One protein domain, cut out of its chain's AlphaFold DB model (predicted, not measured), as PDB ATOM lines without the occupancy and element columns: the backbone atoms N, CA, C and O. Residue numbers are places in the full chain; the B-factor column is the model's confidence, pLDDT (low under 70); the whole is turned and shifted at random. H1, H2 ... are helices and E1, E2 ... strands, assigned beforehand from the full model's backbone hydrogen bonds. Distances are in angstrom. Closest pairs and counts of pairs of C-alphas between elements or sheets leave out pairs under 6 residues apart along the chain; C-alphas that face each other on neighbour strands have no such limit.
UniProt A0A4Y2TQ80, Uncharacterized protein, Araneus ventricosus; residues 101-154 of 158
ATOM      1  N   CYS A 101     160.554 192.080 204.213       53.78
ATOM      2  CA  CYS A 101     161.338 191.024 203.570       53.78
ATOM      3  C   CYS A 101     162.830 191.395 203.361       53.78
ATOM      4  O   CYS A 101     163.607 190.525 202.972       53.78
ATOM      5  N   GLN A 102     163.269 192.630 203.670       57.19
ATOM      6  CA  GLN A 102     164.676 193.056 203.542       57.19
ATOM      7  C   GLN A 102     165.594 192.294 204.487       57.19
ATOM      8  O   GLN A 102     166.661 191.848 204.085       57.19
ATOM      9  N   LYS A 103     165.166 192.083 205.737       59.50
ATOM     10  CA  LYS A 103     165.972 191.362 206.732       59.50
ATOM     11  C   LYS A 103     166.120 189.877 206.390       59.50
ATOM     12  O   LYS A 103     167.100 189.251 206.790       59.50
ATOM     13  N   ARG A 104     165.146 189.298 205.679       64.69
ATOM     14  CA  ARG A 104     165.205 187.914 205.186       64.69
ATOM     15  C   ARG A 104     166.089 187.821 203.945       64.69
ATOM     16  O   ARG A 104     167.044 187.059 203.963       64.69
ATOM     17  N   LEU A 105     165.848 188.665 202.938       67.81
ATOM     18  CA  LEU A 105     166.681 188.722 201.733       67.81
ATOM     19  C   LEU A 105     168.140 189.055 202.047       67.81
ATOM     20  O   LEU A 105     169.034 188.416 201.510       67.81
ATOM     21  N   GLY A 106     168.389 190.010 202.943       71.69
ATOM     22  CA  GLY A 106     169.733 190.373 203.384       71.69
ATOM     23  C   GLY A 106     170.446 189.209 204.067       71.69
ATOM     24  O   GLY A 106     171.598 188.937 203.743       71.69
ATOM     25  N   ARG A 107     169.754 188.460 204.939       79.50
ATOM     26  CA  ARG A 107     170.307 187.242 205.557       79.50
ATOM     27  C   ARG A 107     170.605 186.153 204.529       79.50
ATOM     28  O   ARG A 107     171.701 185.602 204.554       79.50
ATOM     29  N   ASP A 108     169.687 185.905 203.600       79.31
ATOM     30  CA  ASP A 108     169.878 184.941 202.508       79.31
ATOM     31  C   ASP A 108     171.002 185.362 201.546       79.31
ATOM     32  O   ASP A 108     171.629 184.526 200.897       79.31
ATOM     33  N   MET A 109     171.254 186.663 201.413       78.38
ATOM     34  CA  MET A 109     172.326 187.189 200.577       78.38
ATOM     35  C   MET A 109     173.677 187.083 201.286       78.38
ATOM     36  O   MET A 109     174.643 186.653 200.665       78.38
ATOM     37  N   ILE A 110     173.730 187.389 202.586       84.06
ATOM     38  CA  ILE A 110     174.928 187.224 203.421       84.06
ATOM     39  C   ILE A 110     175.335 185.750 203.491       84.06
ATOM     40  O   ILE A 110     176.503 185.447 203.265       84.06
ATOM     41  N   SER A 111     174.389 184.825 203.692       85.25
ATOM     42  CA  SER A 111     174.691 183.386 203.721       85.25
ATOM     43  C   SER A 111     175.272 182.872 202.399       85.25
ATOM     44  O   SER A 111     176.125 181.991 202.398       85.25
ATOM     45  N   LYS A 112     174.875 183.460 201.261       82.81
ATOM     46  CA  LYS A 112     175.447 183.150 199.939       82.81
ATOM     47  C   LYS A 112     176.849 183.721 199.719       82.81
ATOM     48  O   LYS A 112     177.523 183.246 198.802       82.81
ATOM     49  N   MET A 113     177.249 184.738 200.488       86.81
ATOM     50  CA  MET A 113     178.599 185.317 200.464       86.81
ATOM     51  C   MET A 113     179.557 184.582 201.401       86.81
ATOM     52  O   MET A 113     180.756 184.548 201.134       86.81
ATOM     53  N   THR A 114     179.048 183.988 202.483       87.50
ATOM     54  CA  THR A 114     179.862 183.239 203.442       87.50
ATOM     55  C   THR A 114     180.631 182.115 202.735       87.50
ATOM     56  O   THR A 114     180.037 181.255 202.089       87.50
ATOM     57  N   GLY A 115     181.964 182.137 202.840       84.44
ATOM     58  CA  GLY A 115     182.844 181.115 202.260       84.44
ATOM     59  C   GLY A 115     183.173 181.279 200.770       84.44
ATOM     60  O   GLY A 115     183.741 180.361 200.185       84.44
ATOM     61  N   LYS A 116     182.836 182.414 200.138       86.44
ATOM     62  CA  LYS A 116     183.190 182.699 198.735       86.44
ATOM     63  C   LYS A 116     184.145 183.883 198.611       86.44
ATOM     64  O   LYS A 116     183.988 184.884 199.301       86.44
ATOM     65  N   ASN A 117     185.072 183.795 197.658       87.12
ATOM     66  CA  ASN A 117     185.879 184.940 197.232       87.12
ATOM     67  C   ASN A 117     185.010 185.995 196.539       87.12
ATOM     68  O   ASN A 117     184.038 185.661 195.856       87.12
ATOM     69  N   PHE A 118     185.397 187.264 196.673       78.25
ATOM     70  CA  PHE A 118     184.643 188.417 196.167       78.25
ATOM     71  C   PHE A 118     184.351 188.340 194.658       78.25
ATOM     72  O   PHE A 118     183.248 188.654 194.222       78.25
ATOM     73  N   GLU A 119     185.296 187.832 193.867       83.56
ATOM     74  CA  GLU A 119     185.164 187.635 192.414       83.56
ATOM     75  C   GLU A 119     184.010 186.695 192.009       83.56
ATOM     76  O   GLU A 119     183.402 186.845 190.946       83.56
ATOM     77  N   ASN A 120     183.669 185.742 192.884       81.00
ATOM     78  CA  ASN A 120     182.666 184.708 192.636       81.00
ATOM     79  C   ASN A 120     181.265 185.123 193.110       81.00
ATOM     80  O   ASN A 120     180.276 184.427 192.856       81.00
ATOM     81  N   VAL A 121     181.160 186.262 193.796       81.81
ATOM     82  CA  VAL A 121     179.897 186.794 194.297       81.81
ATOM     83  C   VAL A 121     179.259 187.668 193.215       81.81
ATOM     84  O   VAL A 121     179.653 188.806 192.983       81.81
ATOM     85  N   LYS A 122     178.228 187.140 192.545       80.88
ATOM     86  CA  LYS A 122     177.425 187.884 191.559       80.88
ATOM     87  C   LYS A 122     175.983 188.023 192.035       80.88
ATOM     88  O   LYS A 122     175.295 187.023 192.236       80.88
ATOM     89  N   PHE A 123     175.501 189.260 192.148       77.88
ATOM     90  CA  PHE A 123     174.104 189.553 192.485       77.88
ATOM     91  C   PHE A 123     173.280 189.793 191.224       77.88
ATOM     92  O   PHE A 123     173.632 190.634 190.392       77.88
ATOM     93  N   LYS A 124     172.148 189.096 191.083       79.88
ATOM     94  CA  LYS A 124     171.202 189.373 189.997       79.88
ATOM     95  C   LYS A 124     170.328 190.566 190.390       79.88
ATOM     96  O   LYS A 124     170.069 190.796 191.566       79.88
ATOM     97  N   ARG A 125     169.801 191.308 189.407       70.19
ATOM     98  CA  ARG A 125     168.880 192.439 189.662       70.19
ATOM     99  C   ARG A 125     167.651 192.043 190.492       70.19
ATOM    100  O   ARG A 125     167.172 192.859 191.259       70.19
ATOM    101  N   LYS A 126     167.190 190.793 190.378       72.00
ATOM    102  CA  LYS A 126     166.087 190.241 191.184       72.00
ATOM    103  C   LYS A 126     166.426 190.032 192.665       72.00
ATOM    104  O   LYS A 126     165.517 189.957 193.478       72.00
ATOM    105  N   ASP A 127     167.713 189.900 192.986       68.94
ATOM    106  CA  ASP A 127     168.201 189.704 194.353       68.94
ATOM    107  C   ASP A 127     168.495 191.058 195.025       68.94
ATOM    108  O   ASP A 127     168.695 191.122 196.237       68.94
ATOM    109  N   LYS A 128     168.513 192.153 194.246       70.19
ATOM    110  CA  LYS A 128     168.639 193.509 194.777       70.19
ATOM    111  C   LYS A 128     167.304 193.957 195.355       70.19
ATOM    112  O   LYS A 128     166.268 193.877 194.698       70.19
ATOM    113  N   VAL A 129     167.361 194.484 196.572       64.50
ATOM    114  CA  VAL A 129     166.234 195.174 197.191       64.50
ATOM    115  C   VAL A 129     165.918 196.417 196.362       64.50
ATOM    116  O   VAL A 129     166.785 197.262 196.146       64.50
ATOM    117  N   VAL A 130     164.678 196.509 195.891       63.09
ATOM    118  CA  VAL A 130     164.154 197.693 195.213       63.09
ATOM    119  C   VAL A 130     163.400 198.518 196.248       63.09
ATOM    120  O   VAL A 130     162.532 197.998 196.953       63.09
ATOM    121  N   THR A 131     163.766 199.791 196.375       59.94
ATOM    122  CA  THR A 131     163.082 200.725 197.268       59.94
ATOM    123  C   THR A 131     161.707 201.068 196.713       59.94
ATOM    124  O   THR A 131     161.485 201.084 195.503       59.94
ATOM    125  N   LEU A 132     160.772 201.366 197.607       59.06
ATOM    126  CA  LEU A 132     159.414 201.729 197.224       59.06
ATOM    127  C   LEU A 132     159.341 203.019 196.395       59.06
ATOM    128  O   LEU A 132     158.460 203.155 195.559       59.06
ATOM    129  N   ALA A 133     160.324 203.910 196.533       56.78
ATOM    130  CA  ALA A 133     160.492 205.069 195.656       56.78
ATOM    131  C   ALA A 133     160.585 204.702 194.157       56.78
ATOM    132  O   ALA A 133     160.410 205.561 193.302       56.78
ATOM    133  N   PHE A 134     160.868 203.437 193.824       54.66
ATOM    134  CA  PHE A 134     160.927 202.949 192.448       54.66
ATOM    135  C   PHE A 134     159.573 202.470 191.901       54.66
ATOM    136  O   PHE A 134     159.442 202.259 190.695       54.66
ATOM    137  N   THR A 135     158.557 202.245 192.743       58.53
ATOM    138  CA  THR A 135     157.214 201.988 192.214       58.53
ATOM    139  C   THR A 135     156.588 203.308 191.831       58.53
ATOM    140  O   THR A 135     156.279 204.120 192.698       58.53
ATOM    141  N   ASN A 136     156.396 203.504 190.530       59.06
ATOM    142  CA  ASN A 136     155.658 204.642 190.009       59.06
ATOM    143  C   ASN A 136     154.299 204.707 190.712       59.06
ATOM    144  O   ASN A 136     153.522 203.753 190.641       59.06
ATOM    145  N   SER A 137     153.991 205.838 191.339       62.59
ATOM    146  CA  SER A 137     152.672 206.161 191.889       62.59
ATOM    147  C   SER A 137     151.660 206.467 190.776       62.59
ATOM    148  O   SER A 137     150.801 207.327 190.899       62.59
ATOM    149  N   SER A 138     151.785 205.785 189.636       66.81
ATOM    150  CA  SER A 138     150.983 206.014 188.446       66.81
ATOM    151  C   SER A 138     149.825 205.028 188.367       66.81
ATOM    152  O   SER A 138     150.050 203.815 188.351       66.81
ATOM    153  N   ILE A 139     148.606 205.540 188.247       67.56
ATOM    154  CA  ILE A 139     147.393 204.752 188.027       67.56
ATOM    155  C   ILE A 139     147.075 204.779 186.530       67.56
ATOM    156  O   ILE A 139     147.095 205.837 185.900       67.56
ATOM    157  N   LYS A 140     146.781 203.614 185.943       73.94
ATOM    158  CA  LYS A 140     146.285 203.528 184.564       73.94
ATOM    159  C   LYS A 140     144.759 203.538 184.559       73.94
ATOM    160  O   LYS A 140     144.147 202.622 185.100       73.94
ATOM    161  N   ILE A 141     144.167 204.542 183.920       76.06
ATOM    162  CA  ILE A 141     142.727 204.628 183.651       76.06
ATOM    163  C   ILE A 141     142.568 204.604 182.127       76.06
ATOM    164  O   ILE A 141     142.921 205.556 181.430       76.06
ATOM    165  N   GLY A 142     142.113 203.469 181.592       78.94
ATOM    166  CA  GLY A 142     142.108 203.226 180.146       78.94
ATOM    167  C   GLY A 142     143.525 203.254 179.554       78.94
ATOM    168  O   GLY A 142     144.420 202.566 180.047       78.94
ATOM    169  N   ASN A 143     143.737 204.072 178.517       80.81
ATOM    170  CA  ASN A 143     145.044 204.250 177.864       80.81
ATOM    171  C   ASN A 143     145.910 205.358 178.492       80.81
ATOM    172  O   ASN A 143     147.023 205.599 178.024       80.81
ATOM    173  N   ILE A 144     145.427 206.036 179.536       72.81
ATOM    174  CA  ILE A 144     146.114 207.174 180.151       72.81
ATOM    175  C   ILE A 144     146.736 206.726 181.475       72.81
ATOM    176  O   ILE A 144     146.094 206.079 182.302       72.81
ATOM    177  N   SER A 145     148.010 207.065 181.667       76.31
ATOM    178  CA  SER A 145     148.745 206.844 182.911       76.31
ATOM    179  C   SER A 145     148.841 208.166 183.664       76.31
ATOM    180  O   SER A 145     149.503 209.085 183.188       76.31
ATOM    181  N   ILE A 146     148.206 208.260 184.828       75.12
ATOM    182  CA  ILE A 146     148.203 209.463 185.667       75.12
ATOM    183  C   ILE A 146     149.140 209.221 186.842       75.12
ATOM    184  O   ILE A 146     148.942 208.268 187.590       75.12
ATOM    185  N   VAL A 147     150.165 210.058 186.999       73.12
ATOM    186  CA  VAL A 147     151.041 210.041 188.178       73.12
ATOM    187  C   VAL A 147     150.308 210.722 189.330       73.12
ATOM    188  O   VAL A 147     149.900 211.872 189.204       73.12
ATOM    189  N   VAL A 148     150.132 210.005 190.435       69.31
ATOM    190  CA  VAL A 148     149.537 210.518 191.667       69.31
ATOM    191  C   VAL A 148     150.665 210.938 192.596       69.31
ATOM    192  O   VAL A 148     151.534 210.129 192.933       69.31
ATOM    193  N   ASP A 149     150.656 212.199 193.009       69.56
ATOM    194  CA  ASP A 149     151.499 212.657 194.104       69.56
ATOM    195  C   ASP A 149     150.791 212.333 195.433       69.56
ATOM    196  O   ASP A 149     149.708 212.863 195.688       69.56
ATOM    197  N   PRO A 150     151.350 211.454 196.282       62.00
ATOM    198  CA  PRO A 150     150.756 211.136 197.576       62.00
ATOM    199  C   PRO A 150     150.677 212.344 198.514       62.00
ATOM    200  O   PRO A 150     149.806 212.358 199.377       62.00
ATOM    201  N   VAL A 151     151.537 213.359 198.359       67.00
ATOM    202  CA  VAL A 151     151.518 214.551 199.221       67.00
ATOM    203  C   VAL A 151     150.235 215.351 198.998       67.00
ATOM    204  O   VAL A 151     149.597 215.751 199.967       67.00
ATOM    205  N   MET A 152     149.801 215.481 197.741       68.69
ATOM    206  CA  MET A 152     148.563 216.180 197.365       68.69
ATOM    207  C   MET A 152     147.308 215.566 198.006       68.69
ATOM    208  O   MET A 152     146.332 216.269 198.233       68.69
ATOM    209  N   LEU A 153     147.316 214.264 198.316       64.19
ATOM    210  CA  LEU A 153     146.166 213.573 198.918       64.19
ATOM    211  C   LEU A 153     145.971 213.887 200.407       64.19
ATOM    212  O   LEU A 153     144.902 213.611 200.949       64.19
ATOM    213  N   PHE A 154     146.995 214.414 201.080       61.97
ATOM    214  CA  PHE A 154     146.972 214.661 202.525       61.97
ATOM    215  C   PHE A 154     147.109 216.145 202.889       61.97
ATOM    216  O   PHE A 154     147.186 216.467 204.072       61.97
TER     217      PHE A 154
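This is residues 101 to 154 of the 158 residues of an uncharacterized protein of Araneus ventricosus (UniProt A0A4Y2TQ80). The printed part has little regular structure: a small hairpin of two strands, E1 and E2, lies towards one end, and a single helix, H1, towards the other, with a long link between them. From H1 the link first sticks out at residues 114 to 120, then folds back and runs on to E1. The 54 printed residues hold H1, E1 and E2 in that order, a mixed class with 20 residues in named elements; the sheet is antiparallel. The whole is extended and flat, with a radius of gyration of the C-alphas of 18.0 A and spans of 50 by 26 by 14 A.

E1, residues 138 to 141, and E2, residues 144 to 147, form an antiparallel hairpin at 152 degrees, with N 139 and O 146 within hydrogen-bond range at 2.8 A. H1, residues 102 to 113, is apart from E2; in H1 every O i to N i+4 pair is within hydrogen-bond range.

H1 begins at C-alpha 102 (164.676, 193.056, 203.542) and measures 16.2 A, E1 9.6 A and E2 9.8 A. E2 ends at C-alpha 147 (151.041, 210.041, 188.178).

The C-alphas farthest apart, of Gly 115 and Gly 142, are 51.4 A apart. The printed part has no cut. The H1 to E1 link is long, 24 residues. Among the residues under pLDDT 70 are 129 to 139.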